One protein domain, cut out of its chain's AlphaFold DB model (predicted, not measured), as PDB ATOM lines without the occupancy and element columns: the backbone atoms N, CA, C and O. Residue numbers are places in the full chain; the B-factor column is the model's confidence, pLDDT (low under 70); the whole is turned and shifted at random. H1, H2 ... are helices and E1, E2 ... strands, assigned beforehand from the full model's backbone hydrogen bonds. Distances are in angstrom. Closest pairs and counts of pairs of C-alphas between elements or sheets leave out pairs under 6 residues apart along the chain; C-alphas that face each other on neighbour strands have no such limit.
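AT A GLANCE: This is residues 13 to 84 of the 234 residues of the protein "ADH_N domain-containing protein" of Gibberella intermedia (UniProt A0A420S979). With little regular structure, this is a small antiparallel sheet, E1 E2 E3, with helices H1 and H2 over one face and long loops, residues 17 to 31 and 37 to 57, mostly on the other side. The strands form a meander, each the antiparallel neighbour of the one before. Of 72 printed residues, 25 are in named elements, E1 E2 E3 H1 H2, of mixed class. The whole is compact, radius of gyration of the C-alphas 11.7 A, spanning 29 by 28 by 24 A.

IN THESE COORDINATES: Find E2, residues 32 to 36, 14.3 A long, from C-alpha 32 at (92.510, 28.022, 32.418). E1 is residues 13 to 16, E3 58 to 60, H1 67 to 70. H2, residues 74 to 82, runs 12.2 A to C-alpha 82 at (87.722, 18.042, 14.280).

HOW THE PARTS SIT: E2 forms hairpins with E1, N 15 to O 33 at 2.9 A, and E3, N 34 to O 59 at 3.0 A, within hydrogen-bond range. H1 and H2 are on the same face, at heights over the sheet of 8.0 A and 6.8 A. The closest C-alphas of E2 and H2 are Cys 36 and Ala 75, 4.8 A. In H2 every O i to N i+4 pair is within range; H1 is too short for one.

THE WHOLE: The printed part has no cut. The links E1 to E2 and E2 to E3 are long. No printed residue is under 70 in pLDDT.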
ATOM      1  N   GLY A  13      99.423  28.193  22.556       91.75
ATOM      2  CA  GLY A  13      99.511  28.965  23.789       91.75
ATOM      3  C   GLY A  13      98.585  28.428  24.871       91.75
ATOM      4  O   GLY A  13      97.521  27.886  24.573       91.75
ATOM      5  N   ALA A  14      98.963  28.625  26.132       94.69
ATOM      6  CA  ALA A  14      98.140  28.322  27.296       94.69
ATOM      7  C   ALA A  14      98.139  29.501  28.276       94.69
ATOM      8  O   ALA A  14      99.104  30.259  28.353       94.69
ATOM      9  N   GLY A  15      97.041  29.683  29.006       94.88
ATOM     10  CA  GLY A  15      96.882  30.807  29.923       94.88
ATOM     11  C   GLY A  15      95.557  30.792  30.673       94.88
ATOM     12  O   GLY A  15      94.876  29.768  30.753       94.88
ATOM     13  N   VAL A  16      95.194  31.946  31.226       97.06
ATOM     14  CA  VAL A  16      93.929  32.174  31.932       97.06
ATOM     15  C   VAL A  16      93.076  33.170  31.154       97.06
ATOM     16  O   VAL A  16      93.584  34.155  30.619       97.06
ATOM     17  N   VAL A  17      91.773  32.922  31.086       97.56
ATOM     18  CA  VAL A  17      90.816  33.868  30.507       97.56
ATOM     19  C   VAL A  17      90.718  35.088  31.423       97.56
ATOM     20  O   VAL A  17      90.314  34.962  32.579       97.56
ATOM     21  N   ILE A  18      91.072  36.268  30.914       97.88
ATOM     22  CA  ILE A  18      90.997  37.539  31.660       97.88
ATOM     23  C   ILE A  18      89.794  38.403  31.258       97.88
ATOM     24  O   ILE A  18      89.342  39.224  32.047       97.88
ATOM     25  N   GLU A  19      89.241  38.179  30.064       97.81
ATOM     26  CA  GLU A  19      88.065  38.868  29.526       97.81
ATOM     27  C   GLU A  19      87.334  37.943  28.540       97.81
ATOM     28  O   GLU A  19      87.954  37.065  27.933       97.81
ATOM     29  N   VAL A  20      86.020  38.124  28.379       97.88
ATOM     30  CA  VAL A  20      85.200  37.399  27.396       97.88
ATOM     31  C   VAL A  20      84.318  38.367  26.610       97.88
ATOM     32  O   VAL A  20      83.816  39.346  27.160       97.88
ATOM     33  N   GLY A  21      84.121  38.085  25.321       96.88
ATOM     34  CA  GLY A  21      83.174  38.825  24.485       96.88
ATOM     35  C   GLY A  21      81.710  38.493  24.820       96.88
ATOM     36  O   GLY A  21      81.447  37.468  25.448       96.88
ATOM     37  N   PRO A  22      80.743  39.314  24.369       96.56
ATOM     38  CA  PRO A  22      79.326  39.160  24.719       96.56
ATOM     39  C   PRO A  22      78.689  37.850  24.225       96.56
ATOM     40  O   PRO A  22      77.741  37.375  24.843       96.56
ATOM     41  N   ASP A  23      79.223  37.259  23.152       96.31
ATOM     42  CA  ASP A  23      78.697  36.029  22.539       96.31
ATOM     43  C   ASP A  23      79.399  34.747  23.036       96.31
ATOM     44  O   ASP A  23      79.100  33.649  22.565       96.31
ATOM     45  N   VAL A  24      80.355  34.866  23.965       97.00
ATOM     46  CA  VAL A  24      81.081  33.729  24.557       97.00
ATOM     47  C   VAL A  24      80.170  33.027  25.565       97.00
ATOM     48  O   VAL A  24      79.592  33.668  26.441       97.00
ATOM     49  N   THR A  25      80.047  31.702  25.470       96.19
ATOM     50  CA  THR A  25      79.080  30.921  26.273       96.19
ATOM     51  C   THR A  25      79.686  29.729  27.016       96.19
ATOM     52  O   THR A  25      79.130  29.270  28.013       96.19
ATOM     53  N   ARG A  26      80.833  29.218  26.564       96.44
ATOM     54  CA  ARG A  26      81.568  28.065  27.110       96.44
ATOM     55  C   ARG A  26      82.646  28.463  28.114       96.44
ATOM     56  O   ARG A  26      83.060  27.614  28.905       96.44
ATOM     57  N   LEU A  27      83.134  29.700  28.055       96.81
ATOM     58  CA  LEU A  27      84.263  30.180  28.855       96.81
ATOM     59  C   LEU A  27      83.877  31.370  29.731       96.81
ATOM     60  O   LEU A  27      82.998  32.157  29.393       96.81
ATOM     61  N   LYS A  28      84.582  31.519  30.852       96.75
ATOM     62  CA  LYS A  28      84.474  32.682  31.741       96.75
ATOM     63  C   LYS A  28      85.844  33.112  32.250       96.75
ATOM     64  O   LYS A  28      86.786  32.320  32.244       96.75
ATOM     65  N   VAL A  29      85.920  34.342  32.750       98.06
ATOM     66  CA  VAL A  29      87.114  34.864  33.429       98.06
ATOM     67  C   VAL A  29      87.563  33.906  34.540       98.06
ATOM     68  O   VAL A  29      86.741  33.399  35.305       98.06
ATOM     69  N   GLY A  30      88.868  33.644  34.603       97.31
ATOM     70  CA  GLY A  30      89.498  32.707  35.533       97.31
ATOM     71  C   GLY A  30      89.586  31.262  35.033       97.31
ATOM     72  O   GLY A  30      90.269  30.455  35.660       97.31
ATOM     73  N   ASP A  31      88.946  30.907  33.914       97.38
ATOM     74  CA  ASP A  31      89.138  29.582  33.322       97.38
ATOM     75  C   ASP A  31      90.552  29.462  32.731       97.38
ATOM     76  O   ASP A  31      90.991  30.309  31.953       97.38
ATOM     77  N   TYR A  32      91.253  28.380  33.068       97.12
ATOM     78  CA  TYR A  32      92.510  28.022  32.418       97.12
ATOM     79  C   TYR A  32      92.226  27.345  31.082       97.12
ATOM     80  O   TYR A  32      91.392  26.437  31.002       97.12
ATOM     81  N   VAL A  33      92.918  27.783  30.038       96.25
ATOM     82  CA  VAL A  33      92.690  27.347  28.661       96.25
ATOM     83  C   VAL A  33      94.000  27.158  27.912       96.25
ATOM     84  O   VAL A  33      95.021  27.757  28.247       96.25
ATOM     85  N   TYR A  34      93.948  26.351  26.861       94.50
ATOM     86  CA  TYR A  34      95.009  26.208  25.872       94.50
ATOM     87  C   TYR A  34      94.412  26.241  24.463       94.50
ATOM     88  O   TYR A  34      93.219  25.977  24.275       94.50
ATOM     89  N   SER A  35      95.213  26.654  23.483       84.38
ATOM     90  CA  SER A  35      94.728  27.081  22.172       84.38
ATOM     91  C   SER A  35      95.599  26.596  21.021       84.38
ATOM     92  O   SER A  35      96.776  26.287  21.196       84.38
ATOM     93  N   CYS A  36      94.997  26.611  19.834       86.94
ATOM     94  CA  CYS A  36      95.705  26.751  18.571       86.94
ATOM     95  C   CYS A  36      95.357  28.123  17.976       86.94
ATOM     96  O   CYS A  36      94.182  28.486  17.859       86.94
ATOM     97  N   ALA A  37      96.379  28.888  17.611       84.69
ATOM     98  CA  ALA A  37      96.290  30.256  17.135       84.69
ATOM     99  C   ALA A  37      96.509  30.348  15.614       84.69
ATOM    100  O   ALA A  37      97.406  29.698  15.068       84.69
ATOM    101  N   PRO A  38      95.742  31.194  14.901       82.88
ATOM    102  CA  PRO A  38      96.018  31.483  13.502       82.88
ATOM    103  C   PRO A  38      97.339  32.259  13.374       82.88
ATOM    104  O   PRO A  38      97.455  33.406  13.804       82.88
ATOM    105  N   VAL A  39      98.336  31.634  12.748       82.31
ATOM    106  CA  VAL A  39      99.658  32.240  12.540       82.31
ATOM    107  C   VAL A  39      99.562  33.447  11.600       82.31
ATOM    108  O   VAL A  39      98.911  33.389  10.556       82.31
ATOM    109  N   GLY A  40     100.276  34.521  11.947       82.62
ATOM    110  CA  GLY A  40     100.469  35.680  11.077       82.62
ATOM    111  C   GLY A  40      99.428  36.787  11.218       82.62
ATOM    112  O   GLY A  40      99.359  37.616  10.318       82.62
ATOM    113  N   GLN A  41      98.648  36.791  12.307       90.06
ATOM    114  CA  GLN A  41      97.781  37.902  12.721       90.06
ATOM    115  C   GLN A  41      98.118  38.285  14.164       90.06
ATOM    116  O   GLN A  41      97.760  37.547  15.081       90.06
ATOM    117  N   ASN A  42      98.781  39.424  14.389       90.31
ATOM    118  CA  ASN A  42      99.401  39.702  15.690       90.31
ATOM    119  C   ASN A  42      98.423  39.648  16.855       90.31
ATOM    120  O   ASN A  42      98.761  39.157  17.919       90.31
ATOM    121  N   ARG A  43      97.190  40.120  16.670       92.31
ATOM    122  CA  ARG A  43      96.187  40.128  17.744       92.31
ATOM    123  C   ARG A  43      95.797  38.732  18.232       92.31
ATOM    124  O   ARG A  43      95.197  38.643  19.293       92.31
ATOM    125  N   PHE A  44      96.094  37.681  17.469       92.44
ATOM    126  CA  PHE A  44      95.674  36.308  17.746       92.44
ATOM    127  C   PHE A  44      96.836  35.351  18.028       92.44
ATOM    128  O   PHE A  44      96.586  34.171  18.252       92.44
ATOM    129  N   THR A  45      98.087  35.816  18.008       90.69
ATOM    130  CA  THR A  45      99.262  34.948  18.160       90.69
ATOM    131  C   THR A  45      99.821  34.970  19.592       90.69
ATOM    132  O   THR A  45      99.865  36.021  20.223       90.69
ATOM    133  N   PRO A  46     100.259  33.831  20.149       91.06
ATOM    134  CA  PRO A  46     100.467  33.670  21.587       91.06
ATOM    135  C   PRO A  46     101.834  34.122  22.122       91.06
ATOM    136  O   PRO A  46     102.021  34.107  23.334       91.06
ATOM    137  N   PHE A  47     102.811  34.532  21.299       90.62
ATOM    138  CA  PHE A  47     104.112  35.015  21.805       90.62
ATOM    139  C   PHE A  47     104.055  36.466  22.316       90.62
ATOM    140  O   PHE A  47     104.862  37.311  21.934       90.62
ATOM    141  N   GLN A  48     103.096  36.737  23.196       89.50
ATOM    142  CA  GLN A  48     102.847  37.998  23.892       89.50
ATOM    143  C   GLN A  48     102.071  37.715  25.191       89.50
ATOM    144  O   GLN A  48     101.632  36.591  25.422       89.50
ATOM    145  N   GLU A  49     101.895  38.715  26.054       90.94
ATOM    146  CA  GLU A  49     101.283  38.501  27.377       90.94
ATOM    147  C   GLU A  49      99.769  38.254  27.332       90.94
ATOM    148  O   GLU A  49      99.243  37.526  28.170       90.94
ATOM    149  N   ALA A  50      99.076  38.829  26.347       93.31
ATOM    150  CA  ALA A  50      97.654  38.614  26.112       93.31
ATOM    151  C   ALA A  50      97.352  38.663  24.613       93.31
ATOM    152  O   ALA A  50      97.880  39.507  23.896       93.31
ATOM    153  N   TYR A  51      96.480  37.777  24.143       94.31
ATOM    154  CA  TYR A  51      96.050  37.719  22.750       94.31
ATOM    155  C   TYR A  51      94.567  37.353  22.682       94.31
ATOM    156  O   TYR A  51      94.005  36.764  23.606       94.31
ATOM    157  N   LEU A  52      93.920  37.721  21.582       94.44
ATOM    158  CA  LEU A  52      92.553  37.320  21.293       94.44
ATOM    159  C   LEU A  52      92.537  35.870  20.824       94.44
ATOM    160  O   LEU A  52      93.346  35.460  20.000       94.44
ATOM    161  N   ALA A  53      91.556  35.106  21.279       92.44
ATOM    162  CA  ALA A  53      91.327  33.752  20.811       92.44
ATOM    163  C   ALA A  53      89.840  33.559  20.532       92.44
ATOM    164  O   ALA A  53      88.982  34.120  21.216       92.44
ATOM    165  N   ARG A  54      89.529  32.767  19.507       91.50
ATOM    166  CA  ARG A  54      88.147  32.364  19.259       91.50
ATOM    167  C   ARG A  54      87.781  31.237  20.217       91.50
ATOM    168  O   ARG A  54      88.552  30.295  20.380       91.50
ATOM    169  N   GLU A  55      86.588  31.310  20.796       92.88
ATOM    170  CA  GLU A  55      86.089  30.306  21.742       92.88
ATOM    171  C   GLU A  55      86.113  28.876  21.167       92.88
ATOM    172  O   GLU A  55      86.390  27.920  21.889       92.88
ATOM    173  N   ASP A  56      85.891  28.719  19.858       90.62
ATOM    174  CA  ASP A  56      85.892  27.425  19.165       90.62
ATOM    175  C   ASP A  56      87.290  26.831  18.916       90.62
ATOM    176  O   ASP A  56      87.398  25.699  18.438       90.62
ATOM    177  N   LEU A  57      88.350  27.583  19.223       91.12
ATOM    178  CA  LEU A  57      89.750  27.154  19.145       91.12
ATOM    179  C   LEU A  57      90.375  26.935  20.529       91.12
ATOM    180  O   LEU A  57      91.547  26.566  20.616       91.12
ATOM    181  N   LEU A  58      89.607  27.171  21.597       92.25
ATOM    182  CA  LEU A  58      90.055  27.028  22.974       92.25
ATOM    183  C   LEU A  58      89.542  25.739  23.608       92.25
ATOM    184  O   LEU A  58      88.352  25.401  23.562       92.25
ATOM    185  N   PHE A  59      90.458  25.073  24.297       93.56
ATOM    186  CA  PHE A  59      90.173  23.965  25.188       93.56
ATOM    187  C   PHE A  59      90.291  24.436  26.627       93.56
ATOM    188  O   PHE A  59      91.272  25.072  27.006       93.56
ATOM    189  N   LYS A  60      89.301  24.088  27.446       94.75
ATOM    190  CA  LYS A  60      89.394  24.283  28.888       94.75
ATOM    191  C   LYS A  60      90.356  23.255  29.477       94.75
ATOM    192  O   LYS A  60      90.253  22.067  29.170       94.75
ATOM    193  N   LYS A  61      91.287  23.705  30.314       94.75
ATOM    194  CA  LYS A  61      92.250  22.834  30.987       94.75
ATOM    195  C   LYS A  61      91.527  21.966  32.020       94.75
ATOM    196  O   LYS A  61      90.798  22.492  32.859       94.75
ATOM    197  N   GLY A  62      91.745  20.655  31.957       89.94
ATOM    198  CA  GLY A  62      91.363  19.725  33.022       89.94
ATOM    199  C   GLY A  62      92.402  19.692  34.146       89.94
ATOM    200  O   GLY A  62      93.494  20.245  34.009       89.94
ATOM    201  N   ASP A  63      92.090  19.026  35.252       91.25
ATOM    202  CA  ASP A  63      93.000  18.914  36.405       91.25
ATOM    203  C   ASP A  63      94.123  17.884  36.194       91.25
ATOM    204  O   ASP A  63      95.106  17.864  36.925       91.25
ATOM    205  N   ASN A  64      94.005  17.049  35.162       87.75
ATOM    206  CA  ASN A  64      94.934  15.969  34.827       87.75
ATOM    207  C   ASN A  64      96.143  16.406  33.978       87.75
ATOM    208  O   ASN A  64      96.904  15.552  33.529       87.75
ATOM    209  N   ILE A  65      96.301  17.705  33.714       88.81
ATOM    210  CA  ILE A  65      97.418  18.258  32.939       88.81
ATOM    211  C   ILE A  65      97.856  19.605  33.525       88.81
ATOM    212  O   ILE A  65      97.018  20.420  33.940       88.81
ATOM    213  N   SER A  66      99.169  19.841  33.576       91.69
ATOM    214  CA  SER A  66      99.728  21.142  33.955       91.69
ATOM    215  C   SER A  66      99.404  22.201  32.893       91.69
ATOM    216  O   SER A  66      98.980  21.881  31.776       91.69
ATOM    217  N   LEU A  67      99.539  23.484  33.234       89.75
ATOM    218  CA  LEU A  67      99.301  24.542  32.250       89.75
ATOM    219  C   LEU A  67     100.392  24.518  31.172       89.75
ATOM    220  O   LEU A  67     100.102  24.650  29.984       89.75
ATOM    221  N   GLU A  68     101.621  24.273  31.601       89.06
ATOM    222  CA  GLU A  68     102.828  24.167  30.798       89.06
ATOM    223  C   GLU A  68     102.707  23.036  29.773       89.06
ATOM    224  O   GLU A  68     102.853  23.276  28.574       89.06
ATOM    225  N   ASP A  69     102.328  21.831  30.210       89.00
ATOM    226  CA  ASP A  69     102.153  20.685  29.310       89.00
ATOM    227  C   ASP A  69     101.002  20.916  28.324       89.00
ATOM    228  O   ASP A  69     101.096  20.541  27.151       89.00
ATOM    229  N   SER A  70      99.921  21.576  28.760       91.62
ATOM    230  CA  SER A  70      98.771  21.859  27.892       91.62
ATOM    231  C   SER A  70      99.116  22.777  26.713       91.62
ATOM    232  O   SER A  70      98.487  22.694  25.657       91.62
ATOM    233  N   CYS A  71     100.171  23.586  26.844       90.62
ATOM    234  CA  CYS A  71     100.674  24.449  25.776       90.62
ATOM    235  C   CYS A  71     101.277  23.666  24.595       90.62
ATOM    236  O   CYS A  71     101.531  24.250  23.545       90.62
ATOM    237  N   THR A  72     101.513  22.358  24.739       88.31
ATOM    238  CA  THR A  72     102.187  21.533  23.719       88.31
ATOM    239  C   THR A  72     101.232  20.753  22.811       88.31
ATOM    240  O   THR A  72     101.670  20.150  21.834       88.31
ATOM    241  N   ILE A  73      99.926  20.750  23.112       88.00
ATOM    242  CA  ILE A  73      98.957  19.844  22.470       88.00
ATOM    243  C   ILE A  73      97.834  20.545  21.694       88.00
ATOM    244  O   ILE A  73      97.039  19.859  21.053       88.00
ATOM    245  N   GLY A  74      97.745  21.880  21.734       88.31
ATOM    246  CA  GLY A  74      96.605  22.650  21.217       88.31
ATOM    247  C   GLY A  74      96.261  22.346  19.756       88.31
ATOM    248  O   GLY A  74      95.150  21.899  19.453       88.31
ATOM    249  N   ALA A  75      97.219  22.539  18.849       87.25
ATOM    250  CA  ALA A  75      97.048  22.303  17.418       87.25
ATOM    251  C   ALA A  75      96.698  20.844  17.093       87.25
ATOM    252  O   ALA A  75      95.731  20.584  16.369       87.25
ATOM    253  N   CYS A  76      97.441  19.891  17.656       86.38
ATOM    254  CA  CYS A  76      97.232  18.464  17.408       86.38
ATOM    255  C   CYS A  76      95.872  17.984  17.929       86.38
ATOM    256  O   CYS A  76      95.155  17.276  17.217       86.38
ATOM    257  N   LEU A  77      95.481  18.401  19.138       88.06
ATOM    258  CA  LEU A  77      94.195  18.032  19.725       88.06
ATOM    259  C   LEU A  77      93.028  18.612  18.923       88.06
ATOM    260  O   LEU A  77      92.046  17.911  18.679       88.06
ATOM    261  N   LEU A  78      93.140  19.862  18.460       88.75
ATOM    262  CA  LEU A  78      92.122  20.480  17.610       88.75
ATOM    263  C   LEU A  78      91.891  19.700  16.325       88.75
ATOM    264  O   LEU A  78      90.739  19.462  15.960       88.75
ATOM    265  N   ILE A  79      92.967  19.287  15.655       88.19
ATOM    266  CA  ILE A  79      92.869  18.471  14.445       88.19
ATOM    267  C   ILE A  79      92.204  17.135  14.776       88.19
ATOM    268  O   ILE A  79      91.224  16.785  14.126       88.19
ATOM    269  N   ALA A  80      92.659  16.434  15.819       89.19
ATOM    270  CA  ALA A  80      92.094  15.143  16.210       89.19
ATOM    271  C   ALA A  80      90.579  15.228  16.475       89.19
ATOM    272  O   ALA A  80      89.803  14.465  15.897       89.19
ATOM    273  N   VAL A  81      90.142  16.196  17.288       89.56
ATOM    274  CA  VAL A  81      88.723  16.398  17.626       89.56
ATOM    275  C   VAL A  81      87.908  16.764  16.386       89.56
ATOM    276  O   VAL A  81      86.840  16.195  16.163       89.56
ATOM    277  N   ARG A  82      88.409  17.668  15.532       89.19
ATOM    278  CA  ARG A  82      87.722  18.042  14.280       89.19
ATOM    279  C   ARG A  82      87.659  16.898  13.270       89.19
ATOM    280  O   ARG A  82      86.727  16.855  12.474       89.19
ATOM    281  N   SER A  83      88.603  15.964  13.325       88.38
ATOM    282  CA  SER A  83      88.592  14.721  12.551       88.38
ATOM    283  C   SER A  83      87.703  13.627  13.157       88.38
ATOM    284  O   SER A  83      87.625  12.539  12.593       88.38
ATOM    285  N   GLY A  84      87.005  13.904  14.265       90.44
ATOM    286  CA  GLY A  84      86.044  12.988  14.880       90.44
ATOM    287  C   GLY A  84      86.620  12.095  15.979       90.44
ATOM    288  O   GLY A  84      85.982  11.106  16.337       90.44
TER     289      GLY A  84